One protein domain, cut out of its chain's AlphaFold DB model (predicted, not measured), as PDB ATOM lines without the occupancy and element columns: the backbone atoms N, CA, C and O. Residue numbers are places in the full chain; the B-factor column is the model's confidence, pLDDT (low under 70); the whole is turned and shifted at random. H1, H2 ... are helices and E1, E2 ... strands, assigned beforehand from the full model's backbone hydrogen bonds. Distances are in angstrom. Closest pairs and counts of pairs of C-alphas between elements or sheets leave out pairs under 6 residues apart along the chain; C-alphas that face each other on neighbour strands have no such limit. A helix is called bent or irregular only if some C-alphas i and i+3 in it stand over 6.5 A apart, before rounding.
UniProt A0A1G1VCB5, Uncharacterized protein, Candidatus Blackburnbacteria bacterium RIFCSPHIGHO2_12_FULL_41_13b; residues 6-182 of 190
ATOM      1  N   PHE A   6       9.651 -47.551  34.179       98.25
ATOM      2  CA  PHE A   6       8.240 -47.452  33.849       98.25
ATOM      3  C   PHE A   6       8.101 -46.909  32.434       98.25
ATOM      4  O   PHE A   6       8.601 -45.827  32.126       98.25
ATOM      5  N   ASP A   7       7.382 -47.646  31.601       98.19
ATOM      6  CA  ASP A   7       6.836 -47.136  30.352       98.19
ATOM      7  C   ASP A   7       5.409 -46.663  30.603       98.19
ATOM      8  O   ASP A   7       4.621 -47.377  31.221       98.19
ATOM      9  N   ALA A   8       5.058 -45.479  30.116       95.44
ATOM     10  CA  ALA A   8       3.706 -44.950  30.199       95.44
ATOM     11  C   ALA A   8       3.151 -44.676  28.802       95.44
ATOM     12  O   ALA A   8       3.606 -43.749  28.131       95.44
ATOM     13  N   LEU A   9       2.149 -45.465  28.401       94.19
ATOM     14  CA  LEU A   9       1.376 -45.246  27.181       94.19
ATOM     15  C   LEU A   9       0.072 -44.530  27.531       94.19
ATOM     16  O   LEU A   9      -0.787 -45.065  28.237       94.19
ATOM     17  N   ILE A  10      -0.062 -43.312  27.025       88.94
ATOM     18  CA  ILE A  10      -1.110 -42.374  27.404       88.94
ATOM     19  C   ILE A  10      -2.049 -42.138  26.218       88.94
ATOM     20  O   ILE A  10      -1.618 -41.735  25.143       88.94
ATOM     21  N   HIS A  11      -3.340 -42.404  26.410       82.81
ATOM     22  CA  HIS A  11      -4.401 -42.223  25.402       82.81
ATOM     23  C   HIS A  11      -4.069 -42.834  24.036       82.81
ATOM     24  O   HIS A  11      -4.086 -42.130  23.025       82.81
ATOM     25  N   PRO A  12      -3.751 -44.139  23.985       85.94
ATOM     26  CA  PRO A  12      -3.711 -44.831  22.708       85.94
ATOM     27  C   PRO A  12      -5.084 -44.731  22.036       85.94
ATOM     28  O   PRO A  12      -6.109 -44.765  22.713       85.94
ATOM     29  N   ASP A  13      -5.093 -44.630  20.708       81.44
ATOM     30  CA  ASP A  13      -6.308 -44.577  19.888       81.44
ATOM     31  C   ASP A  13      -7.267 -43.399  20.182       81.44
ATOM     32  O   ASP A  13      -8.436 -43.445  19.797       81.44
ATOM     33  N   PHE A  14      -6.798 -42.333  20.835       78.44
ATOM     34  CA  PHE A  14      -7.528 -41.082  21.060       78.44
ATOM     35  C   PHE A  14      -8.232 -40.513  19.810       78.44
ATOM     36  O   PHE A  14      -9.357 -40.023  19.906       78.44
ATOM     37  N   LEU A  15      -7.601 -40.578  18.636       76.12
ATOM     38  CA  LEU A  15      -8.143 -40.096  17.363       76.12
ATOM     39  C   LEU A  15      -9.110 -41.089  16.699       76.12
ATOM     40  O   LEU A  15      -9.713 -40.758  15.674       76.12
ATOM     41  N   LEU A  16      -9.268 -42.315  17.216       72.31
ATOM     42  CA  LEU A  16     -10.174 -43.299  16.619       72.31
ATOM     43  C   LEU A  16     -11.631 -43.007  16.995       72.31
ATOM     44  O   LEU A  16     -12.050 -43.105  18.145       72.31
ATOM     45  N   ARG A  17     -12.441 -42.717  15.972       65.19
ATOM     46  CA  ARG A  17     -13.901 -42.587  16.083       65.19
ATOM     47  C   ARG A  17     -14.580 -43.924  15.780       65.19
ATOM     48  O   ARG A  17     -14.114 -44.677  14.924       65.19
ATOM     49  N   GLU A  18     -15.732 -44.189  16.406       55.78
ATOM     50  CA  GLU A  18     -16.477 -45.465  16.312       55.78
ATOM     51  C   GLU A  18     -16.669 -45.988  14.873       55.78
ATOM     52  O   GLU A  18     -16.571 -47.189  14.624       55.78
ATOM     53  N   ARG A  19     -16.909 -45.099  13.899       51.22
ATOM     54  CA  ARG A  19     -17.172 -45.466  12.493       51.22
ATOM     55  C   ARG A  19     -15.917 -45.753  11.662       51.22
ATOM     56  O   ARG A  19     -16.036 -46.286  10.564       51.22
ATOM     57  N   MET A  20     -14.726 -45.421  12.164       56.19
ATOM     58  CA  MET A  20     -13.455 -45.540  11.431       56.19
ATOM     59  C   MET A  20     -12.554 -46.657  11.952       56.19
ATOM     60  O   MET A  20     -11.427 -46.816  11.498       56.19
ATOM     61  N   TYR A  21     -13.084 -47.515  12.823       55.44
ATOM     62  CA  TYR A  21     -12.354 -48.648  13.388       55.44
ATOM     63  C   TYR A  21     -11.810 -49.639  12.349       55.44
ATOM     64  O   TYR A  21     -10.860 -50.370  12.610       55.44
ATOM     65  N   GLN A  22     -12.423 -49.675  11.166       58.97
ATOM     66  CA  GLN A  22     -12.010 -50.539  10.062       58.97
ATOM     67  C   GLN A  22     -11.012 -49.862   9.107       58.97
ATOM     68  O   GLN A  22     -10.444 -50.542   8.262       58.97
ATOM     69  N   ASN A  23     -10.779 -48.552   9.249       71.69
ATOM     70  CA  ASN A  23      -9.942 -47.748   8.364       71.69
ATOM     71  C   ASN A  23      -9.084 -46.784   9.200       71.69
ATOM     72  O   ASN A  23      -9.460 -45.634   9.414       71.69
ATOM     73  N   MET A  24      -7.922 -47.249   9.661       81.00
ATOM     74  CA  MET A  24      -6.910 -46.378  10.269       81.00
ATOM     75  C   MET A  24      -6.080 -45.686   9.186       81.00
ATOM     76  O   MET A  24      -5.779 -46.280   8.147       81.00
ATOM     77  N   HIS A  25      -5.669 -44.441   9.435       88.31
ATOM     78  CA  HIS A  25      -4.719 -43.764   8.556       88.31
ATOM     79  C   HIS A  25      -3.363 -44.508   8.569       88.31
ATOM     80  O   HIS A  25      -2.960 -44.980   9.636       88.31
ATOM     81  N   PRO A  26      -2.602 -44.586   7.455       90.75
ATOM     82  CA  PRO A  26      -1.308 -45.281   7.423       90.75
ATOM     83  C   PRO A  26      -0.330 -44.857   8.529       90.75
ATOM     84  O   PRO A  26       0.354 -45.695   9.106       90.75
ATOM     85  N   THR A  27      -0.310 -43.571   8.890       91.75
ATOM     86  CA  THR A  27       0.508 -43.063  10.006       91.75
ATOM     87  C   THR A  27       0.095 -43.641  11.364       91.75
ATOM     88  O   THR A  27       0.959 -43.913  12.193       91.75
ATOM     89  N   GLN A  28      -1.203 -43.864  11.595       88.75
ATOM     90  CA  GLN A  28      -1.688 -44.517  12.818       88.75
ATOM     91  C   GLN A  28      -1.322 -46.004  12.820       88.75
ATOM     92  O   GLN A  28      -0.868 -46.520  13.835       88.75
ATOM     93  N   VAL A  29      -1.421 -46.681  11.670       90.06
ATOM     94  CA  VAL A  29      -0.962 -48.075  11.534       90.06
ATOM     95  C   VAL A  29       0.526 -48.194  11.878       90.06
ATOM     96  O   VAL A  29       0.913 -49.072  12.646       90.06
ATOM     97  N   GLU A  30       1.359 -47.285  11.370       94.00
ATOM     98  CA  GLU A  30       2.792 -47.284  11.681       94.00
ATOM     99  C   GLU A  30       3.068 -46.993  13.161       94.00
ATOM    100  O   GLU A  30       3.939 -47.609  13.773       94.00
ATOM    101  N   LEU A  31       2.297 -46.098  13.782       94.06
ATOM    102  CA  LEU A  31       2.366 -45.886  15.225       94.06
ATOM    103  C   LEU A  31       2.021 -47.158  16.013       94.06
ATOM    104  O   LEU A  31       2.756 -47.519  16.930       94.06
ATOM    105  N   HIS A  32       0.976 -47.887  15.617       90.94
ATOM    106  CA  HIS A  32       0.607 -49.149  16.263       90.94
ATOM    107  C   HIS A  32       1.702 -50.206  16.116       90.94
ATOM    108  O   HIS A  32       1.974 -50.936  17.067       90.94
ATOM    109  N   ASN A  33       2.363 -50.269  14.956       93.75
ATOM    110  CA  ASN A  33       3.501 -51.164  14.747       93.75
ATOM    111  C   ASN A  33       4.668 -50.817  15.682       93.75
ATOM    112  O   ASN A  33       5.285 -51.717  16.254       93.75
ATOM    113  N   ARG A  34       4.961 -49.521  15.866       96.69
ATOM    114  CA  ARG A  34       5.990 -49.051  16.806       96.69
ATOM    115  C   ARG A  34       5.640 -49.403  18.252       96.69
ATOM    116  O   ARG A  34       6.486 -49.952  18.952       96.69
ATOM    117  N   TRP A  35       4.392 -49.197  18.675       95.44
ATOM    118  CA  TRP A  35       3.932 -49.647  19.994       95.44
ATOM    119  C   TRP A  35       4.025 -51.162  20.161       95.44
ATOM    120  O   TRP A  35       4.511 -51.625  21.183       95.44
ATOM    121  N   GLY A  36       3.633 -51.942  19.150       95.12
ATOM    122  CA  GLY A  36       3.748 -53.402  19.178       95.12
ATOM    123  C   GLY A  36       5.188 -53.877  19.391       95.12
ATOM    124  O   GLY A  36       5.428 -54.733  20.241       95.12
ATOM    125  N   LYS A  37       6.157 -53.275  18.685       96.94
ATOM    126  CA  LYS A  37       7.590 -53.532  18.914       96.94
ATOM    127  C   LYS A  37       7.996 -53.176  20.340       96.94
ATOM    128  O   LYS A  37       8.618 -53.991  21.013       96.94
ATOM    129  N   ARG A  38       7.574 -52.006  20.830       97.31
ATOM    130  CA  ARG A  38       7.888 -51.571  22.192       97.31
ATOM    131  C   ARG A  38       7.315 -52.511  23.253       97.31
ATOM    132  O   ARG A  38       7.992 -52.812  24.225       97.31
ATOM    133  N   PHE A  39       6.101 -53.021  23.065       97.38
ATOM    134  CA  PHE A  39       5.512 -53.994  23.986       97.38
ATOM    135  C   PHE A  39       6.318 -55.288  24.054       97.38
ATOM    136  O   PHE A  39       6.469 -55.838  25.142       97.38
ATOM    137  N   GLN A  40       6.874 -55.743  22.927       97.62
ATOM    138  CA  GLN A  40       7.773 -56.893  22.919       97.62
ATOM    139  C   GLN A  40       9.078 -56.595  23.666       97.62
ATOM    140  O   GLN A  40       9.492 -57.397  24.492       97.62
ATOM    141  N   GLU A  41       9.677 -55.419  23.464       97.69
ATOM    142  CA  GLU A  41      10.870 -55.007  24.221       97.69
ATOM    143  C   GLU A  41      10.610 -54.969  25.735       97.69
ATOM    144  O   GLU A  41      11.438 -55.424  26.520       97.69
ATOM    145  N   ILE A  42       9.442 -54.463  26.156       98.00
ATOM    146  CA  ILE A  42       9.025 -54.490  27.566       98.00
ATOM    147  C   ILE A  42       8.832 -55.935  28.039       98.00
ATOM    148  O   ILE A  42       9.169 -56.262  29.175       98.00
ATOM    149  N   ALA A  43       8.280 -56.814  27.203       97.38
ATOM    150  CA  ALA A  43       8.104 -58.218  27.553       97.38
ATOM    151  C   ALA A  43       9.448 -58.907  27.809       97.38
ATOM    152  O   ALA A  43       9.574 -59.620  28.808       97.38
ATOM    153  N   ASP A  44      10.436 -58.618  26.960       97.75
ATOM    154  CA  ASP A  44      11.785 -59.180  27.004       97.75
ATOM    155  C   ASP A  44      12.632 -58.615  28.164       97.75
ATOM    156  O   ASP A  44      13.572 -59.273  28.615       97.75
ATOM    157  N   ASP A  45      12.285 -57.435  28.697       97.62
ATOM    158  CA  ASP A  45      12.912 -56.839  29.882       97.62
ATOM    159  C   ASP A  45      12.040 -57.002  31.147       97.62
ATOM    160  O   ASP A  45      11.110 -56.221  31.381       97.62
ATOM    161  N   PRO A  46      12.364 -57.955  32.045       95.75
ATOM    162  CA  PRO A  46      11.576 -58.208  33.251       95.75
ATOM    163  C   PRO A  46      11.614 -57.062  34.273       95.75
ATOM    164  O   PRO A  46      10.840 -57.086  35.232       95.75
ATOM    165  N   THR A  47      12.497 -56.074  34.099       97.75
ATOM    166  CA  THR A  47      12.638 -54.921  35.002       97.75
ATOM    167  C   THR A  47      11.832 -53.699  34.561       97.75
ATOM    168  O   THR A  47      11.833 -52.680  35.258       97.75
ATOM    169  N   THR A  48      11.107 -53.809  33.443       98.38
ATOM    170  CA  THR A  48      10.213 -52.765  32.943       98.38
ATOM    171  C   THR A  48       8.745 -53.103  33.224       98.38
ATOM    172  O   THR A  48       8.301 -54.232  32.996       98.38
ATOM    173  N   ALA A  49       7.971 -52.117  33.689       98.12
ATOM    174  CA  ALA A  49       6.513 -52.196  33.812       98.12
ATOM    175  C   ALA A  49       5.814 -51.194  32.878       98.12
ATOM    176  O   ALA A  49       6.308 -50.086  32.673       98.12
ATOM    177  N   LEU A  50       4.650 -51.574  32.341       97.69
ATOM    178  CA  LEU A  50       3.825 -50.743  31.463       97.69
ATOM    179  C   LEU A  50       2.621 -50.175  32.224       97.69
ATOM    180  O   LEU A  50       1.744 -50.915  32.677       97.69
ATOM    181  N   LEU A  51       2.565 -48.849  32.310       95.00
ATOM    182  CA  LEU A  51       1.449 -48.054  32.809       95.00
ATOM    183  C   LEU A  51       0.606 -47.599  31.609       95.00
ATOM    184  O   LEU A  51       1.028 -46.763  30.814       95.00
ATOM    185  N   TYR A  52      -0.582 -48.168  31.450       91.69
ATOM    186  CA  TYR A  52      -1.428 -47.961  30.276       91.69
ATOM    187  C   TYR A  52      -2.667 -47.150  30.653       91.69
ATOM    188  O   TYR A  52      -3.472 -47.598  31.465       91.69
ATOM    189  N   TYR A  53      -2.827 -45.962  30.074       85.94
ATOM    190  CA  TYR A  53      -3.932 -45.041  30.365       85.94
ATOM    191  C   TYR A  53      -4.926 -45.026  29.197       85.94
ATOM    192  O   TYR A  53      -4.857 -44.169  28.309       85.94
ATOM    193  N   SER A  54      -5.845 -45.996  29.214       74.12
ATOM    194  CA  SER A  54      -6.659 -46.422  28.066       74.12
ATOM    195  C   SER A  54      -7.736 -45.429  27.617       74.12
ATOM    196  O   SER A  54      -8.294 -45.541  26.536       74.12
ATOM    197  N   SER A  55      -8.116 -44.449  28.432       60.19
ATOM    198  CA  SER A  55      -9.242 -43.582  28.077       60.19
ATOM    199  C   SER A  55      -9.225 -42.273  28.836       60.19
ATOM    200  O   SER A  55      -8.911 -42.222  30.026       60.19
ATOM    201  N   TYR A  56      -9.621 -41.211  28.140       51.38
ATOM    202  CA  TYR A  56      -9.674 -39.872  28.698       51.38
ATOM    203  C   TYR A  56     -11.016 -39.518  29.322       51.38
ATOM    204  O   TYR A  56     -12.071 -39.983  28.892       51.38
ATOM    205  N   ASN A  57     -10.961 -38.632  30.321       39.22
ATOM    206  CA  ASN A  57     -12.141 -37.957  30.850       39.22
ATOM    207  C   ASN A  57     -12.202 -36.454  30.515       39.22
ATOM    208  O   ASN A  57     -13.288 -35.920  30.716       39.22
ATOM    209  N   LYS A  58     -11.146 -35.757  30.031       37.41
ATOM    210  CA  LYS A  58     -11.242 -34.299  29.731       37.41
ATOM    211  C   LYS A  58      -9.999 -33.642  29.094       37.41
ATOM    212  O   LYS A  58      -9.108 -33.248  29.841       37.41
ATOM    213  N   LEU A  59      -9.912 -33.512  27.754       39.81
ATOM    214  CA  LEU A  59      -8.837 -32.733  27.073       39.81
ATOM    215  C   LEU A  59      -9.557 -31.582  26.442       39.81
ATOM    216  O   LEU A  59     -10.312 -31.766  25.493       39.81
ATOM    217  N   GLU A  60      -9.379 -30.416  27.040       37.22
ATOM    218  CA  GLU A  60      -9.692 -29.177  26.364       37.22
ATOM    219  C   GLU A  60      -8.573 -28.974  25.343       37.22
ATOM    220  O   GLU A  60      -7.509 -28.445  25.650       37.22
ATOM    221  N   PHE A  61      -8.790 -29.492  24.135       35.56
ATOM    222  CA  PHE A  61      -8.000 -29.128  22.970       35.56
ATOM    223  C   PHE A  61      -8.754 -27.993  22.277       35.56
ATOM    224  O   PHE A  61      -9.909 -28.159  21.888       35.56
ATOM    225  N   ASP A  62      -8.141 -26.812  22.228       32.94
ATOM    226  CA  ASP A  62      -8.715 -25.607  21.612       32.94
ATOM    227  C   ASP A  62     -10.106 -25.194  22.158       32.94
ATOM    228  O   ASP A  62     -11.000 -24.763  21.431       32.94
ATOM    229  N   GLY A  63     -10.329 -25.365  23.468       34.44
ATOM    230  CA  GLY A  63     -11.560 -24.932  24.147       34.44
ATOM    231  C   GLY A  63     -12.819 -25.758  23.839       34.44
ATOM    232  O   GLY A  63     -13.908 -25.390  24.284       34.44
ATOM    233  N   GLN A  64     -12.703 -26.879  23.115       33.34
ATOM    234  CA  GLN A  64     -13.838 -27.746  22.788       33.34
ATOM    235  C   GLN A  64     -13.873 -28.998  23.673       33.34
ATOM    236  O   GLN A  64     -12.896 -29.730  23.810       33.34
ATOM    237  N   THR A  65     -15.034 -29.265  24.281       38.25
ATOM    238  CA  THR A  65     -15.290 -30.489  25.053       38.25
ATOM    239  C   THR A  65     -15.800 -31.582  24.115       38.25
ATOM    240  O   THR A  65     -16.911 -31.474  23.600       38.25
ATOM    241  N   ILE A  66     -15.027 -32.652  23.916       41.84
ATOM    242  CA  ILE A  66     -15.462 -33.813  23.121       41.84
ATOM    243  C   ILE A  66     -16.360 -34.716  23.997       41.84
ATOM    244  O   ILE A  66     -15.908 -35.197  25.041       41.84
ATOM    245  N   PRO A  67     -17.640 -34.944  23.636       36.47
ATOM    246  CA  PRO A  67     -18.571 -35.713  24.458       36.47
ATOM    247  C   PRO A  67     -18.285 -37.225  24.453       36.47
ATOM    248  O   PRO A  67     -17.944 -37.816  23.430       36.47
ATOM    249  N   LYS A  68     -18.502 -37.865  25.613       48.97
ATOM    250  CA  LYS A  68     -18.439 -39.323  25.818       48.97
ATOM    251  C   LYS A  68     -19.530 -40.048  25.025       48.97
ATOM    252  O   LYS A  68     -20.669 -40.074  25.473       48.97
ATOM    253  N   ASN A  69     -19.145 -40.751  23.967       40.03
ATOM    254  CA  ASN A  69     -19.819 -41.956  23.469       40.03
ATOM    255  C   ASN A  69     -18.690 -42.976  23.219       40.03
ATOM    256  O   ASN A  69     -17.812 -42.731  22.406       40.03
ATOM    257  N   LYS A  70     -18.390 -43.870  24.173       46.06
ATOM    258  CA  LYS A  70     -18.931 -45.236  24.302       46.06
ATOM    259  C   LYS A  70     -19.021 -45.987  22.963       46.06
ATOM    260  O   LYS A  70     -20.125 -46.323  22.568       46.06
ATOM    261  N   ILE A  71     -17.873 -46.411  22.417       45.28
ATOM    262  CA  ILE A  71     -17.490 -47.831  22.272       45.28
ATOM    263  C   ILE A  71     -16.052 -47.945  21.705       45.28
ATOM    264  O   ILE A  71     -15.836 -47.915  20.502       45.28
ATOM    265  N   LEU A  72     -15.056 -48.137  22.580       51.53
ATOM    266  CA  LEU A  72     -13.670 -48.516  22.221       51.53
ATOM    267  C   LEU A  72     -13.474 -50.055  22.222       51.53
ATOM    268  O   LEU A  72     -12.378 -50.578  22.358       51.53
ATOM    269  N   PHE A  73     -14.551 -50.838  22.151       54.47
ATOM    270  CA  PHE A  73     -14.561 -52.140  22.831       54.47
ATOM    271  C   PHE A  73     -13.827 -53.335  22.184       54.47
ATOM    272  O   PHE A  73     -13.526 -54.242  22.953       54.47
ATOM    273  N   PRO A  74     -13.554 -53.449  20.866       61.34
ATOM    274  CA  PRO A  74     -12.933 -54.691  20.360       61.34
ATOM    275  C   PRO A  74     -11.394 -54.727  20.285       61.34
ATOM    276  O   PRO A  74     -10.794 -55.601  20.898       61.34
ATOM    277  N   LEU A  75     -10.731 -53.856  19.515       66.94
ATOM    278  CA  LEU A  75      -9.262 -53.845  19.365       66.94
ATOM    279  C   LEU A  75      -8.557 -53.351  20.624       66.94
ATOM    280  O   LEU A  75      -7.532 -53.920  20.972       66.94
ATOM    281  N   GLU A  76      -9.098 -52.356  21.331       75.81
ATOM    282  CA  GLU A  76      -8.499 -51.926  22.599       75.81
ATOM    283  C   GLU A  76      -8.603 -53.044  23.638       75.81
ATOM    284  O   GLU A  76      -7.613 -53.380  24.282       75.81
ATOM    285  N   LYS A  77      -9.765 -53.703  23.739       75.94
ATOM    286  CA  LYS A  77      -9.919 -54.885  24.593       75.94
ATOM    287  C   LYS A  77      -8.950 -55.991  24.194       75.94
ATOM    288  O   LYS A  77      -8.284 -56.521  25.070       75.94
ATOM    289  N   LYS A  78      -8.806 -56.285  22.897       81.88
ATOM    290  CA  LYS A  78      -7.816 -57.258  22.402       81.88
ATOM    291  C   LYS A  78      -6.383 -56.855  22.745       81.88
ATOM    292  O   LYS A  78      -5.596 -57.717  23.105       81.88
ATOM    293  N   ARG A  79      -6.034 -55.567  22.648       85.81
ATOM    294  CA  ARG A  79      -4.708 -55.059  23.033       85.81
ATOM    295  C   ARG A  79      -4.487 -55.237  24.531       85.81
ATOM    296  O   ARG A  79      -3.439 -55.723  24.923       85.81
ATOM    297  N   ILE A  80      -5.471 -54.886  25.354       86.38
ATOM    298  CA  ILE A  80      -5.424 -55.066  26.808       86.38
ATOM    299  C   ILE A  80      -5.314 -56.552  27.167       86.38
ATOM    300  O   ILE A  80      -4.523 -56.901  28.035       86.38
ATOM    301  N   GLU A  81      -6.080 -57.431  26.521       88.06
ATOM    302  CA  GLU A  81      -6.000 -58.889  26.700       88.06
ATOM    303  C   GLU A  81      -4.600 -59.399  26.338       88.06
ATOM    304  O   GLU A  81      -3.951 -60.020  27.175       88.06
ATOM    305  N   LEU A  82      -4.082 -59.026  25.162       91.50
ATOM    306  CA  LEU A  82      -2.732 -59.373  24.719       91.50
ATOM    307  C   LEU A  82      -1.654 -58.862  25.687       91.50
ATOM    308  O   LEU A  82      -0.727 -59.590  26.015       91.50
ATOM    309  N   LEU A  83      -1.760 -57.617  26.154       94.25
ATOM    310  CA  LEU A  83      -0.800 -57.026  27.089       94.25
ATOM    311  C   LEU A  83      -0.855 -57.691  28.467       94.25
ATOM    312  O   LEU A  83       0.191 -57.892  29.078       94.25
ATOM    313  N   ASN A  84      -2.046 -58.069  28.944       93.25
ATOM    314  CA  ASN A  84      -2.180 -58.862  30.168       93.25
ATOM    315  C   ASN A  84      -1.515 -60.233  30.017       93.25
ATOM    316  O   ASN A  84      -0.811 -60.659  30.928       93.25
ATOM    317  N   GLU A  85      -1.714 -60.913  28.885       94.94
ATOM    318  CA  GLU A  85      -1.066 -62.200  28.605       94.94
ATOM    319  C   GLU A  85       0.460 -62.061  28.507       94.94
ATOM    320  O   GLU A  85       1.192 -62.889  29.045       94.94
ATOM    321  N   LEU A  86       0.938 -61.000  27.853       96.00
ATOM    322  CA  LEU A  86       2.354 -60.781  27.568       96.00
ATOM    323  C   LEU A  86       3.155 -60.322  28.796       96.00
ATOM    324  O   LEU A  86       4.289 -60.751  28.996       96.00
ATOM    325  N   LEU A  87       2.589 -59.423  29.604       96.44
ATOM    326  CA  LEU A  87       3.311 -58.727  30.674       96.44
ATOM    327  C   LEU A  87       2.853 -59.136  32.082       96.44
ATOM    328  O   LEU A  87       3.579 -58.896  33.052       96.44
ATOM    329  N   GLY A  88       1.670 -59.745  32.213       94.19
ATOM    330  CA  GLY A  88       1.107 -60.175  33.491       94.19
ATOM    331  C   GLY A  88       1.049 -59.038  34.511       94.19
ATOM    332  O   GLY A  88       0.509 -57.963  34.247       94.19
ATOM    333  N   ASP A  89       1.655 -59.252  35.680       93.81
ATOM    334  CA  ASP A  89       1.669 -58.264  36.763       93.81
ATOM    335  C   ASP A  89       2.410 -56.965  36.442       93.81
ATOM    336  O   ASP A  89       2.176 -55.959  37.112       93.81
ATOM    337  N   ARG A  90       3.264 -56.962  35.411       96.50
ATOM    338  CA  ARG A  90       3.988 -55.771  34.941       96.50
ATOM    339  C   ARG A  90       3.127 -54.846  34.085       96.50
ATOM    340  O   ARG A  90       3.566 -53.742  33.780       96.50
ATOM    341  N   PHE A  91       1.917 -55.261  33.717       95.81
ATOM    342  CA  PHE A  91       0.954 -54.417  33.024       95.81
ATOM    343  C   PHE A  91      -0.103 -53.874  33.985       95.81
ATOM    344  O   PHE A  91      -0.830 -54.613  34.656       95.81
ATOM    345  N   ILE A  92      -0.198 -52.548  34.032       91.69
ATOM    346  CA  ILE A  92      -1.172 -51.830  34.844       91.69
ATOM    347  C   ILE A  92      -2.034 -50.994  33.909       91.69
ATOM    348  O   ILE A  92      -1.598 -49.971  33.386       91.69
ATOM    349  N   ASN A  93      -3.274 -51.435  33.727       86.81
ATOM    350  CA  ASN A  93      -4.280 -50.704  32.975       86.81
ATOM    351  C   ASN A  93      -5.069 -49.763  33.899       86.81
ATOM    352  O   ASN A  93      -5.754 -50.222  34.816       86.81
ATOM    353  N   PHE A  94      -4.979 -48.465  33.639       80.25
ATOM    354  CA  PHE A  94      -5.730 -47.408  34.304       80.25
ATOM    355  C   PHE A  94      -6.975 -47.067  33.485       80.25
ATOM    356  O   PHE A  94      -6.889 -46.747  32.297       80.25
ATOM    357  N   ASN A  95      -8.140 -47.117  34.135       63.84
ATOM    358  CA  ASN A  95      -9.419 -46.848  33.486       63.84
ATOM    359  C   ASN A  95      -9.700 -45.338  33.396       63.84
ATOM    360  O   ASN A  95      -9.068 -44.507  34.051       63.84
ATOM    361  N   SER A  96     -10.711 -44.981  32.594       50.66
ATOM    362  CA  SER A  96     -11.132 -43.598  32.335       50.66
ATOM    363  C   SER A  96     -11.434 -42.815  33.624       50.66
ATOM    364  O   SER A  96     -12.535 -42.907  34.178       50.66
ATOM    365  N   GLY A  97     -10.483 -41.996  34.076       50.97
ATOM    366  CA  GLY A  97     -10.621 -41.122  35.249       50.97
ATOM    367  C   GLY A  97      -9.510 -41.227  36.277       50.97
ATOM    368  O   GLY A  97      -9.424 -40.353  37.139       50.97
ATOM    369  N   ASP A  98      -8.645 -42.229  36.158       59.31
ATOM    370  CA  ASP A  98      -7.496 -42.381  37.037       59.31
ATOM    371  C   ASP A  98      -6.380 -41.425  36.595       59.31
ATOM    372  O   ASP A  98      -5.524 -41.751  35.772       59.31
ATOM    373  N   PHE A  99      -6.411 -40.203  37.126       68.62
ATOM    374  CA  PHE A  99      -5.275 -39.290  37.035       68.62
ATOM    375  C   PHE A  99      -4.087 -39.885  37.813       68.62
ATOM    376  O   PHE A  99      -4.311 -40.482  38.875       68.62
ATOM    377  N   PRO A 100      -2.834 -39.746  37.340       70.06
ATOM    378  CA  PRO A 100      -1.670 -40.271  38.041       70.06
ATOM    379  C   PRO A 100      -1.488 -39.549  39.384       70.06
ATOM    380  O   PRO A 100      -0.863 -38.500  39.485       70.06
ATOM    381  N   TYR A 101      -2.058 -40.123  40.442       78.31
ATOM    382  CA  TYR A 101      -1.961 -39.623  41.808       78.31
ATOM    383  C   TYR A 101      -1.159 -40.596  42.668       78.31
ATOM    384  O   TYR A 101      -1.423 -41.801  42.696       78.31
ATOM    385  N   LYS A 102      -0.176 -40.062  43.399       84.06
ATOM    386  CA  LYS A 102       0.848 -40.848  44.098       84.06
ATOM    387  C   LYS A 102       0.279 -41.967  44.992       84.06
ATOM    388  O   LYS A 102       0.681 -43.109  44.793       84.06
ATOM    389  N   PRO A 103      -0.662 -41.721  45.921       86.56
ATOM    390  CA  PRO A 103      -1.277 -42.783  46.721       86.56
ATOM    391  C   PRO A 103      -1.910 -43.926  45.927       86.56
ATOM    392  O   PRO A 103      -1.796 -45.076  46.340       86.56
ATOM    393  N   LEU A 104      -2.551 -43.637  44.789       84.56
ATOM    394  CA  LEU A 104      -3.128 -44.683  43.944       84.56
ATOM    395  C   LEU A 104      -2.023 -45.552  43.335       84.56
ATOM    396  O   LEU A 104      -2.086 -46.776  43.442       84.56
ATOM    397  N   LEU A 105      -1.001 -44.914  42.755       88.00
ATOM    398  CA  LEU A 105       0.140 -45.600  42.146       88.00
ATOM    399  C   LEU A 105       0.874 -46.470  43.168       88.00
ATOM    400  O   LEU A 105       1.065 -47.656  42.929       88.00
ATOM    401  N   MET A 106       1.212 -45.916  44.338       90.69
ATOM    402  CA  MET A 106       1.946 -46.655  45.371       90.69
ATOM    403  C   MET A 106       1.144 -47.843  45.905       90.69
ATOM    404  O   MET A 106       1.710 -48.918  46.070       90.69
ATOM    405  N   ARG A 107      -0.176 -47.693  46.096       89.44
ATOM    406  CA  ARG A 107      -1.046 -48.808  46.502       89.44
ATOM    407  C   ARG A 107      -1.044 -49.932  45.467       89.44
ATOM    408  O   ARG A 107      -0.972 -51.098  45.837       89.44
ATOM    409  N   ILE A 108      -1.147 -49.596  44.180       90.06
ATOM    410  CA  ILE A 108      -1.107 -50.599  43.108       90.06
ATOM    411  C   ILE A 108       0.267 -51.272  43.078       90.06
ATOM    412  O   ILE A 108       0.346 -52.492  43.006       90.06
ATOM    413  N   PHE A 109       1.347 -50.500  43.171       93.44
ATOM    414  CA  PHE A 109       2.712 -51.026  43.136       93.44
ATOM    415  C   PHE A 109       2.988 -51.964  44.311       93.44
ATOM    416  O   PHE A 109       3.543 -53.040  44.107       93.44
ATOM    417  N   GLU A 110       2.518 -51.618  45.509       92.81
ATOM    418  CA  GLU A 110       2.574 -52.489  46.684       92.81
ATOM    419  C   GLU A 110       1.797 -53.794  46.454       92.81
ATOM    420  O   GLU A 110       2.339 -54.878  46.667       92.81
ATOM    421  N   GLN A 111       0.566 -53.712  45.932       92.44
ATOM    422  CA  GLN A 111      -0.250 -54.890  45.603       92.44
ATOM    423  C   GLN A 111       0.402 -55.801  44.556       92.44
ATOM    424  O   GLN A 111       0.222 -57.014  44.606       92.44
ATOM    425  N   ARG A 112       1.162 -55.225  43.617       91.75
ATOM    426  CA  ARG A 112       1.917 -55.959  42.587       91.75
ATOM    427  C   ARG A 112       3.327 -56.360  43.042       91.75
ATOM    428  O   ARG A 112       4.075 -56.958  42.272       91.75
ATOM    429  N   GLY A 113       3.718 -56.025  44.273       94.44
ATOM    430  CA  GLY A 113       5.046 -56.312  44.814       94.44
ATOM    431  C   GLY A 113       6.187 -55.606  44.071       94.44
ATOM    432  O   GLY A 113       7.292 -56.151  43.993       94.44
ATOM    433  N   PHE A 114       5.934 -54.437  43.483       96.06
ATOM    434  CA  PHE A 114       6.954 -53.634  42.813       96.06
ATOM    435  C   PHE A 114       7.841 -52.941  43.844       96.06
ATOM    436  O   PHE A 114       7.365 -52.284  44.767       96.06
ATOM    437  N   LEU A 115       9.146 -53.068  43.646       95.00
ATOM    438  CA  LEU A 115      10.176 -52.378  44.405       95.00
ATOM    439  C   LEU A 115      10.912 -51.473  43.423       95.00
ATOM    440  O   LEU A 115      11.441 -51.962  42.426       95.00
ATOM    441  N   PHE A 116      10.920 -50.167  43.672       95.38
ATOM    442  CA  PHE A 116      11.623 -49.209  42.824       95.38
ATOM    443  C   PHE A 116      12.178 -48.059  43.666       95.38
ATOM    444  O   PHE A 116      11.600 -47.688  44.693       95.38
ATOM    445  N   THR A 117      13.282 -47.481  43.202       95.94
ATOM    446  CA  THR A 117      13.893 -46.286  43.790       95.94
ATOM    447  C   THR A 117      13.829 -45.168  42.756       95.94
ATOM    448  O   THR A 117      14.402 -45.338  41.678       95.94
ATOM    449  N   PRO A 118      13.211 -44.007  43.039       96.00
ATOM    450  CA  PRO A 118      13.039 -42.970  42.021       96.00
ATOM    451  C   PRO A 118      14.342 -42.500  41.351       96.00
ATOM    452  O   PRO A 118      14.345 -42.221  40.159       96.00
ATOM    453  N   ALA A 119      15.461 -42.467  42.082       96.38
ATOM    454  CA  ALA A 119      16.770 -42.071  41.550       96.38
ATOM    455  C   ALA A 119      17.390 -43.086  40.568       96.38
ATOM    456  O   ALA A 119      18.213 -42.708  39.739       96.38
ATOM    457  N   GLU A 120      16.990 -44.354  40.647       96.50
ATOM    458  CA  GLU A 120      17.514 -45.460  39.828       96.50
ATOM    459  C   GLU A 120      16.503 -45.923  38.772       96.50
ATOM    460  O   GLU A 120      16.790 -46.819  37.986       96.50
ATOM    461  N   THR A 121      15.306 -45.335  38.781       98.12
ATOM    462  CA  THR A 121      14.207 -45.723  37.901       98.12
ATOM    463  C   THR A 121      14.039 -44.687  36.808       98.12
ATOM    464  O   THR A 121      13.960 -43.491  37.095       98.12
ATOM    465  N   THR A 122      13.947 -45.139  35.562       98.31
ATOM    466  CA  THR A 122      13.614 -44.296  34.412       98.31
ATOM    467  C   THR A 122      12.114 -44.295  34.148       98.31
ATOM    468  O   THR A 122      11.443 -45.315  34.296       98.31
ATOM    469  N   LEU A 123      11.574 -43.155  33.725       97.75
ATOM    470  CA  LEU A 123      10.197 -43.026  33.263       97.75
ATOM    471  C   LEU A 123      10.205 -42.618  31.792       97.75
ATOM    472  O   LEU A 123      10.529 -41.473  31.476       97.75
ATOM    473  N   ARG A 124       9.821 -43.536  30.904       97.81
ATOM    474  CA  ARG A 124       9.591 -43.248  29.486       97.81
ATOM    475  C   ARG A 124       8.109 -42.981  29.258       97.81
ATOM    476  O   ARG A 124       7.274 -43.779  29.677       97.81
ATOM    477  N   VAL A 125       7.771 -41.879  28.591       95.31
ATOM    478  CA  VAL A 125       6.369 -41.480  28.389       95.31
ATOM    479  C   VAL A 125       6.078 -41.159  26.935       95.31
ATOM    480  O   VAL A 125       6.797 -40.385  26.307       95.31
ATOM    481  N   TYR A 126       4.984 -41.716  26.426       95.56
ATOM    482  CA  TYR A 126       4.482 -41.499  25.075       95.56
ATOM    483  C   TYR A 126       2.958 -41.633  25.042       95.56
ATOM    484  O   TYR A 126       2.328 -42.130  25.976       95.56
ATOM    485  N   GLY A 127       2.342 -41.166  23.964       90.81
ATOM    486  CA  GLY A 127       0.897 -41.240  23.781       90.81
ATOM    487  C   GLY A 127       0.509 -41.020  22.333       90.81
ATOM    488  O   GLY A 127       1.366 -40.680  21.526       90.81
ATOM    489  N   GLU A 128      -0.761 -41.211  21.961       88.69
ATOM    490  CA  GLU A 128      -1.114 -41.033  20.544       88.69
ATOM    491  C   GLU A 128      -0.822 -39.604  20.073       88.69
ATOM    492  O   GLU A 128      -0.243 -39.428  19.010       88.69
ATOM    493  N   ILE A 129      -1.130 -38.591  20.888       88.19
ATOM    494  CA  ILE A 129      -0.805 -37.189  20.599       88.19
ATOM    495  C   ILE A 129       0.283 -36.725  21.567       88.19
ATOM    496  O   ILE A 129       0.014 -36.540  22.758       88.19
ATOM    497  N   TYR A 130       1.497 -36.511  21.058       89.50
ATOM    498  CA  TYR A 130       2.674 -36.177  21.863       89.50
ATOM    499  C   TYR A 130       2.452 -34.927  22.719       89.50
ATOM    500  O   TYR A 130       2.682 -34.932  23.929       89.50
ATOM    501  N   GLU A 131       1.961 -33.855  22.102       81.69
ATOM    502  CA  GLU A 131       1.760 -32.577  22.771       81.69
ATOM    503  C   GLU A 131       0.725 -32.704  23.891       81.69
ATOM    504  O   GLU A 131       0.979 -32.263  25.006       81.69
ATOM    505  N   ALA A 132      -0.397 -33.381  23.636       75.81
ATOM    506  CA  ALA A 132      -1.477 -33.564  24.606       75.81
ATOM    507  C   ALA A 132      -1.098 -34.481  25.773       75.81
ATOM    508  O   ALA A 132      -1.479 -34.230  26.916       75.81
ATOM    509  N   CYS A 133      -0.341 -35.541  25.496       81.50
ATOM    510  CA  CYS A 133      -0.035 -36.567  26.487       81.50
ATOM    511  C   CYS A 133       1.231 -36.246  27.292       81.50
ATOM    512  O   CYS A 133       1.323 -36.593  28.471       81.50
ATOM    513  N   VAL A 134       2.209 -35.586  26.662       80.38
ATOM    514  CA  VAL A 134       3.587 -35.527  27.169       80.38
ATOM    515  C   VAL A 134       4.119 -34.099  27.307       80.38
ATOM    516  O   VAL A 134       4.824 -33.829  28.279       80.38
ATOM    517  N   ASN A 135       3.768 -33.173  26.403       69.69
ATOM    518  CA  ASN A 135       4.483 -31.888  26.264       69.69
ATOM    519  C   ASN A 135       3.636 -30.604  26.456       69.69
ATOM    520  O   ASN A 135       4.122 -29.502  26.215       69.69
ATOM    521  N   LEU A 136       2.378 -30.700  26.894       59.34
ATOM    522  CA  LEU A 136       1.545 -29.531  27.210       59.34
ATOM    523  C   LEU A 136       1.864 -29.001  28.622       59.34
ATOM    524  O   LEU A 136       1.127 -29.231  29.578       59.34
ATOM    525  N   ASN A 137       2.969 -28.256  28.735       63.09
ATOM    526  CA  ASN A 137       3.403 -27.539  29.945       63.09
ATOM    527  C   ASN A 137       3.597 -28.449  31.184       63.09
ATOM    528  O   ASN A 137       3.625 -29.673  31.091       63.09
ATOM    529  N   GLU A 138       3.730 -27.848  32.373       64.94
ATOM    530  CA  GLU A 138       3.875 -28.560  33.659       64.94
ATOM    531  C   GLU A 138       2.666 -29.440  34.035       64.94
ATOM    532  O   GLU A 138       2.759 -30.224  34.975       64.94
ATOM    533  N   ASN A 139       1.558 -29.340  33.292       68.38
ATOM    534  CA  ASN A 139       0.303 -30.049  33.549       68.38
ATOM    535  C   ASN A 139       0.056 -31.212  32.571       68.38
ATOM    536  O   ASN A 139      -1.055 -31.747  32.524       68.38
ATOM    537  N   SER A 140       1.048 -31.595  31.758       78.69
ATOM    538  CA  SER A 140       0.913 -32.775  30.904       78.69
ATOM    539  C   SER A 140       0.804 -34.046  31.753       78.69
ATOM    540  O   SER A 140       1.321 -34.131  32.870       78.69
ATOM    541  N   TRP A 141       0.154 -35.075  31.214       81.56
ATOM    542  CA  TRP A 141      -0.042 -36.337  31.931       81.56
ATOM    543  C   TRP A 141       1.296 -37.018  32.264       81.56
ATOM    544  O   TRP A 141       1.464 -37.571  33.351       81.56
ATOM    545  N   GLY A 142       2.278 -36.904  31.363       87.94
ATOM    546  CA  GLY A 142       3.656 -37.331  31.611       87.94
ATOM    547  C   GLY A 142       4.352 -36.563  32.739       87.94
ATOM    548  O   GLY A 142       4.989 -37.183  33.595       87.94
ATOM    549  N   ALA A 143       4.192 -35.235  32.795       87.00
ATOM    550  CA  ALA A 143       4.768 -34.410  33.858       87.00
ATOM    551  C   ALA A 143       4.160 -34.737  35.234       87.00
ATOM    552  O   ALA A 143       4.879 -34.837  36.233       87.00
ATOM    553  N   GLU A 144       2.853 -34.978  35.280       87.44
ATOM    554  CA  GLU A 144       2.130 -35.339  36.502       87.44
ATOM    555  C   GLU A 144       2.496 -36.744  36.988       87.44
ATOM    556  O   GLU A 144       2.732 -36.952  38.179       87.44
ATOM    557  N   LEU A 145       2.674 -37.695  36.066       90.31
ATOM    558  CA  LEU A 145       3.179 -39.024  36.396       90.31
ATOM    559  C   LEU A 145       4.610 -38.976  36.950       90.31
ATOM    560  O   LEU A 145       4.879 -39.581  37.991       90.31
ATOM    561  N   LYS A 146       5.509 -38.205  36.321       93.00
ATOM    562  CA  LYS A 146       6.872 -37.963  36.829       93.00
ATOM    563  C   LYS A 146       6.837 -37.450  38.268       93.00
ATOM    564  O   LYS A 146       7.501 -38.005  39.145       93.00
ATOM    565  N   LYS A 147       6.023 -36.422  38.520       91.94
ATOM    566  CA  LYS A 147       5.848 -35.808  39.842       91.94
ATOM    567  C   LYS A 147       5.279 -36.793  40.863       91.94
ATOM    568  O   LYS A 147       5.780 -36.862  41.986       91.94
ATOM    569  N   ALA A 148       4.269 -37.576  40.488       91.62
ATOM    570  CA  ALA A 148       3.647 -38.561  41.366       91.62
ATOM    571  C   ALA A 148       4.623 -39.679  41.770       91.62
ATOM    572  O   ALA A 148       4.635 -40.099  42.931       91.62
ATOM    573  N   LEU A 149       5.464 -40.124  40.835       94.06
ATOM    574  CA  LEU A 149       6.492 -41.139  41.068       94.06
ATOM    575  C   LEU A 149       7.760 -40.581  41.734       94.06
ATOM    576  O   LEU A 149       8.553 -41.348  42.278       94.06
ATOM    577  N   GLY A 150       7.943 -39.256  41.740       94.88
ATOM    578  CA  GLY A 150       9.142 -38.603  42.272       94.88
ATOM    579  C   GLY A 150      10.388 -38.839  41.417       94.88
ATOM    580  O   GLY A 150      11.497 -38.805  41.947       94.88
ATOM    581  N   ILE A 151      10.208 -39.115  40.123       96.75
ATOM    582  CA  ILE A 151      11.300 -39.393  39.185       96.75
ATOM    583  C   ILE A 151      12.046 -38.080  38.898       96.75
ATOM    584  O   ILE A 151      11.397 -37.080  38.569       96.75
ATOM    585  N   PRO A 152      13.383 -38.038  39.041       96.19
ATOM    586  CA  PRO A 152      14.162 -36.841  38.746       96.19
ATOM    587  C   PRO A 152      14.172 -36.549  37.241       96.19
ATOM    588  O   PRO A 152      14.026 -37.453  36.421       96.19
ATOM    589  N   GLU A 153      14.410 -35.288  36.872       94.31
ATOM    590  CA  GLU A 153      14.421 -34.858  35.463       94.31
ATOM    591  C   GLU A 153      15.396 -35.668  34.599       94.31
ATOM    592  O   GLU A 153      15.081 -36.003  33.465       94.31
ATOM    593  N   SER A 154      16.553 -36.047  35.154       96.00
ATOM    594  CA  SER A 154      17.571 -36.849  34.458       96.00
ATOM    595  C   SER A 154      17.079 -38.221  34.000       96.00
ATOM    596  O   SER A 154      17.679 -38.806  33.103       96.00
ATOM    597  N   ASN A 155      16.014 -38.728  34.625       97.50
ATOM    598  CA  ASN A 155      15.458 -40.055  34.391       97.50
ATOM    599  C   ASN A 155      14.089 -39.987  33.690       97.50
ATOM    600  O   ASN A 155      13.426 -41.015  33.528       97.50
ATOM    601  N   TYR A 156      13.628 -38.788  33.324       95.81
ATOM    602  CA  TYR A 156      12.375 -38.577  32.613       95.81
ATOM    603  C   TYR A 156      12.629 -38.479  31.108       95.81
ATOM    604  O   TYR A 156      13.361 -37.609  30.641       95.81
ATOM    605  N   HIS A 157      11.996 -39.365  30.341       95.50
ATOM    606  CA  HIS A 157      12.230 -39.520  28.909       95.50
ATOM    607  C   HIS A 157      10.912 -39.470  28.116       95.50
ATOM    608  O   HIS A 157      10.309 -40.509  27.834       95.50
ATOM    609  N   PRO A 158      10.440 -38.270  27.740       93.81
ATOM    610  CA  PRO A 158       9.447 -38.103  26.682       93.81
ATOM    611  C   PRO A 158       9.904 -38.767  25.380       93.81
ATOM    612  O   PRO A 158      11.020 -38.515  24.927       93.81
ATOM    613  N   ASP A 159       9.048 -39.583  24.767       94.38
ATOM    614  CA  ASP A 159       9.376 -40.320  23.543       94.38
ATOM    615  C   ASP A 159       8.467 -39.897  22.366       94.38
ATOM    616  O   ASP A 159       7.348 -40.406  22.203       94.38
ATOM    617  N   PRO A 160       8.918 -38.937  21.533       92.06
ATOM    618  CA  PRO A 160       8.156 -38.482  20.375       92.06
ATOM    619  C   PRO A 160       8.107 -39.521  19.246       92.06
ATOM    620  O   PRO A 160       7.207 -39.458  18.408       92.06
ATOM    621  N   GLU A 161       9.026 -40.494  19.207       94.12
ATOM    622  CA  GLU A 161       9.016 -41.546  18.184       94.12
ATOM    623  C   GLU A 161       7.892 -42.560  18.414       94.12
ATOM    624  O   GLU A 161       7.474 -43.241  17.479       94.12
ATOM    625  N   LEU A 162       7.357 -42.635  19.631       96.00
ATOM    626  CA  LEU A 162       6.200 -43.457  19.980       96.00
ATOM    627  C   LEU A 162       4.898 -42.648  20.050       96.00
ATOM    628  O   LEU A 162       3.951 -43.063  20.718       96.00
ATOM    629  N   SER A 163       4.845 -41.510  19.353       95.00
ATOM    630  CA  SER A 163       3.699 -40.600  19.349       95.00
ATOM    631  C   SER A 163       3.440 -40.004  17.955       95.00
ATOM    632  O   SER A 163       4.272 -40.113  17.047       95.00
ATOM    633  N   LEU A 164       2.278 -39.372  17.767       91.94
ATOM    634  CA  LEU A 164       2.036 -38.433  16.668       91.94
ATOM    635  C   LEU A 164       2.382 -37.017  17.117       91.94
ATOM    636  O   LEU A 164       2.084 -36.627  18.245       91.94
ATOM    637  N   ILE A 165       2.940 -36.236  16.198       89.31
ATOM    638  CA  ILE A 165       3.100 -34.786  16.362       89.31
ATOM    639  C   ILE A 165       1.927 -34.033  15.732       89.31
ATOM    640  O   ILE A 165       1.267 -34.540  14.816       89.31
ATOM    641  N   HIS A 166       1.707 -32.789  16.154       83.69
ATOM    642  CA  HIS A 166       0.564 -31.976  15.734       83.69
ATOM    643  C   HIS A 166       0.292 -31.944  14.207       83.69
ATOM    644  O   HIS A 166      -0.854 -32.161  13.809       83.69
ATOM    645  N   PRO A 167       1.288 -31.794  13.304       87.31
ATOM    646  CA  PRO A 167       1.037 -31.849  11.856       87.31
ATOM    647  C   PRO A 167       0.463 -33.186  11.356       87.31
ATOM    648  O   PRO A 167      -0.343 -33.220  10.422       87.31
ATOM    649  N   GLN A 168       0.872 -34.302  11.967       89.62
ATOM    650  CA  GLN A 168       0.357 -35.629  11.628       89.62
ATOM    651  C   GLN A 168      -1.088 -35.780  12.101       89.62
ATOM    652  O   GLN A 168      -1.906 -36.317  11.358       89.62
ATOM    653  N   VAL A 169      -1.402 -35.250  13.289       87.62
ATOM    654  CA  VAL A 169      -2.766 -35.218  13.834       87.62
ATOM    655  C   VAL A 169      -3.710 -34.491  12.874       87.62
ATOM    656  O   VAL A 169      -4.680 -35.090  12.421       87.62
ATOM    657  N   LEU A 170      -3.364 -33.271  12.447       84.56
ATOM    658  CA  LEU A 170      -4.181 -32.494  11.500       84.56
ATOM    659  C   LEU A 170      -4.405 -33.224  10.164       84.56
ATOM    660  O   LEU A 170      -5.491 -33.167   9.579       84.56
ATOM    661  N   THR A 171      -3.377 -33.926   9.678       88.50
ATOM    662  CA  THR A 171      -3.462 -34.730   8.448       88.50
ATOM    663  C   THR A 171      -4.453 -35.880   8.611       88.50
ATOM    664  O   THR A 171      -5.286 -36.112   7.732       88.50
ATOM    665  N   ILE A 172      -4.391 -36.584   9.745       86.31
ATOM    666  CA  ILE A 172      -5.289 -37.694  10.069       86.31
ATOM    667  C   ILE A 172      -6.724 -37.190  10.210       86.31
ATOM    668  O   ILE A 172      -7.611 -37.751   9.576       86.31
ATOM    669  N   GLU A 173      -6.960 -36.116  10.962       84.00
ATOM    670  CA  GLU A 173      -8.299 -35.542  11.148       84.00
ATOM    671  C   GLU A 173      -8.923 -35.088   9.819       84.00
ATOM    672  O   GLU A 173     -10.094 -35.363   9.547       84.00
ATOM    673  N   SER A 174      -8.127 -34.464   8.944       84.88
ATOM    674  CA  SER A 174      -8.572 -34.065   7.601       84.88
ATOM    675  C   SER A 174      -8.932 -35.277   6.735       84.88
ATOM    676  O   SER A 174      -9.964 -35.294   6.057       84.88
ATOM    677  N   TRP A 175      -8.097 -36.320   6.770       86.44
ATOM    678  CA  TRP A 175      -8.364 -37.572   6.066       86.44
ATOM    679  C   TRP A 175      -9.635 -38.248   6.586       86.44
ATOM    680  O   TRP A 175     -10.488 -38.648   5.792       86.44
ATOM    681  N   GLN A 176      -9.799 -38.315   7.903       80.06
ATOM    682  CA  GLN A 176     -10.974 -38.859   8.572       80.06
ATOM    683  C   GLN A 176     -12.258 -38.124   8.148       80.06
ATOM    684  O   GLN A 176     -13.214 -38.760   7.698       80.06
ATOM    685  N   ALA A 177     -12.249 -36.787   8.166       80.06
ATOM    686  CA  ALA A 177     -13.375 -35.972   7.704       80.06
ATOM    687  C   ALA A 177     -13.740 -36.253   6.232       80.06
ATOM    688  O   ALA A 177     -14.920 -36.348   5.888       80.06
ATOM    689  N   SER A 178     -12.741 -36.470   5.363       80.69
ATOM    690  CA  SER A 178     -12.975 -36.823   3.951       80.69
ATOM    691  C   SER A 178     -13.639 -38.194   3.761       80.69
ATOM    692  O   SER A 178     -14.339 -38.410   2.771       80.69
ATOM    693  N   LYS A 179     -13.438 -39.127   4.701       75.25
ATOM    694  CA  LYS A 179     -14.049 -40.466   4.683       75.25
ATOM    695  C   LYS A 179     -15.457 -40.470   5.269       75.25
ATOM    696  O   LYS A 179     -16.297 -41.236   4.803       75.25
ATOM    697  N   GLU A 180     -15.726 -39.611   6.247       68.75
ATOM    698  CA  GLU A 180     -17.063 -39.417   6.822       68.75
ATOM    699  C   GLU A 180     -17.995 -38.645   5.864       68.75
ATOM    700  O   GLU A 180     -19.196 -38.908   5.824       68.75
ATOM    701  N   GLY A 181     -17.443 -37.748   5.039       57.97
ATOM    702  CA  GLY A 181     -18.162 -36.907   4.072       57.97
ATOM    703  C   GLY A 181     -18.534 -37.562   2.735       57.97
ATOM    704  O   GLY A 181     -18.659 -36.851   1.739       57.97
ATOM    705  N   GLY A 182     -18.716 -38.888   2.677       45.59
ATOM    706  CA  GLY A 182     -19.180 -39.629   1.491       45.59
ATOM    707  C   GLY A 182     -20.627 -39.302   1.090       45.59
ATOM    708  O   GLY A 182     -21.505 -40.155   1.161       45.59
TER     709      GLY A 182
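Overview. This is residues 6 to 182 of the 190 residues of an uncharacterized protein of Candidatus Blackburnbacteria bacterium RIFCSPHIGHO2_12_FULL_41_13b (UniProt A0A1G1VCB5). What does the model look like? A parallel sheet of five strands forms the middle layer of three, with H1 and H2 on one face and H4 and H5 on the other; H6 runs off at one end of this body, and H3 lies toward the other end. What is it made of? The printed part has 177 residues with six named helices and five named strands, in the order E1 H1 E2 H2 E3 H3 E4 H4 H5 E5 H6, a mixed class; the sheet's order is E3 E2 E1 E4 E5. How large is it? It is compact, with a radius of gyration of the C-alphas of 16.2 A, and elongated, spanning 54 by 34 by 27 A.

Along the chain. Where are the strands? E1 is residues 6 to 10, from C-alpha 6 at (8.240, -47.452, 33.849); E2 is 48 to 53, E3 91 to 94, E4 122 to 127, 16.9 A long, and E5 156 to 158. Where are the helices? H1 is residues 26 to 44, 27.4 A long; H2 is 75 to 90, 20.5 A, H3 102 to 111, H4 130 to 135 and H5 141 to 149. H6 is residues 166 to 180, 21.1 A, and ends at C-alpha 180 at (-17.063, -39.417, 6.822).

Arrangement. How do the strands pair? N 7 and O 49 of E1 and E2 are 2.9 A apart, N 8 and O 124 of E1 and E4 2.8 A, N 92 and O 50 of E3 and E2 2.9 A, and N 157 and O 123 of E5 and E4 2.8 A, each within hydrogen-bond range. Three right-handed strand-helix-strand units, parallel neighbour strands with helices between, are E1 H1 E2, E2 H2 E3 and E4 H4 H5 E5; E3 H3 E4 is a split one, also right-handed, with E2 and E1 between its strands. What is on the faces? H1 runs along the strands at a height over the sheet of 10.8 A and touches H2 on the same face, C-alphas 43 and 87 being closest at 5.7 A. H5, on the opposite face at 9.0 A, touches H3 only at their ends, C-alphas 102 and 148 being closest at 4.5 A; H3 only grazes the sheet. H4 touches H5 only at the corner, C-alphas 134 and 142 being closest at 4.8 A. What of H6 and the backbones? H6 is not on the sheet and is close to but not clearly touching H1, the closest C-alphas, 27 and 168, being 7.6 A apart. Every O i to N i+4 pair is within hydrogen-bond range in H1, H3, H4, H5 and H6, and 10 of 12 in H2, which is irregular, C-alphas 86 and 89 being 9.6 A apart.

Size, cuts and confidence. How far does it reach? The two C-alphas farthest apart, those of Thr 117 and Gly 182, are 54.1 A apart, and the printed part has no cut. Which links are long, and where is confidence low? The long links are E1 to H1, 15 residues, and E2 to H2, 21 residues. The mean pLDDT of the printed part is 81.5, and residues 17 to 22, 55 to 75, 95 to 99, 135 to 139 and 180 to 182 are under 70.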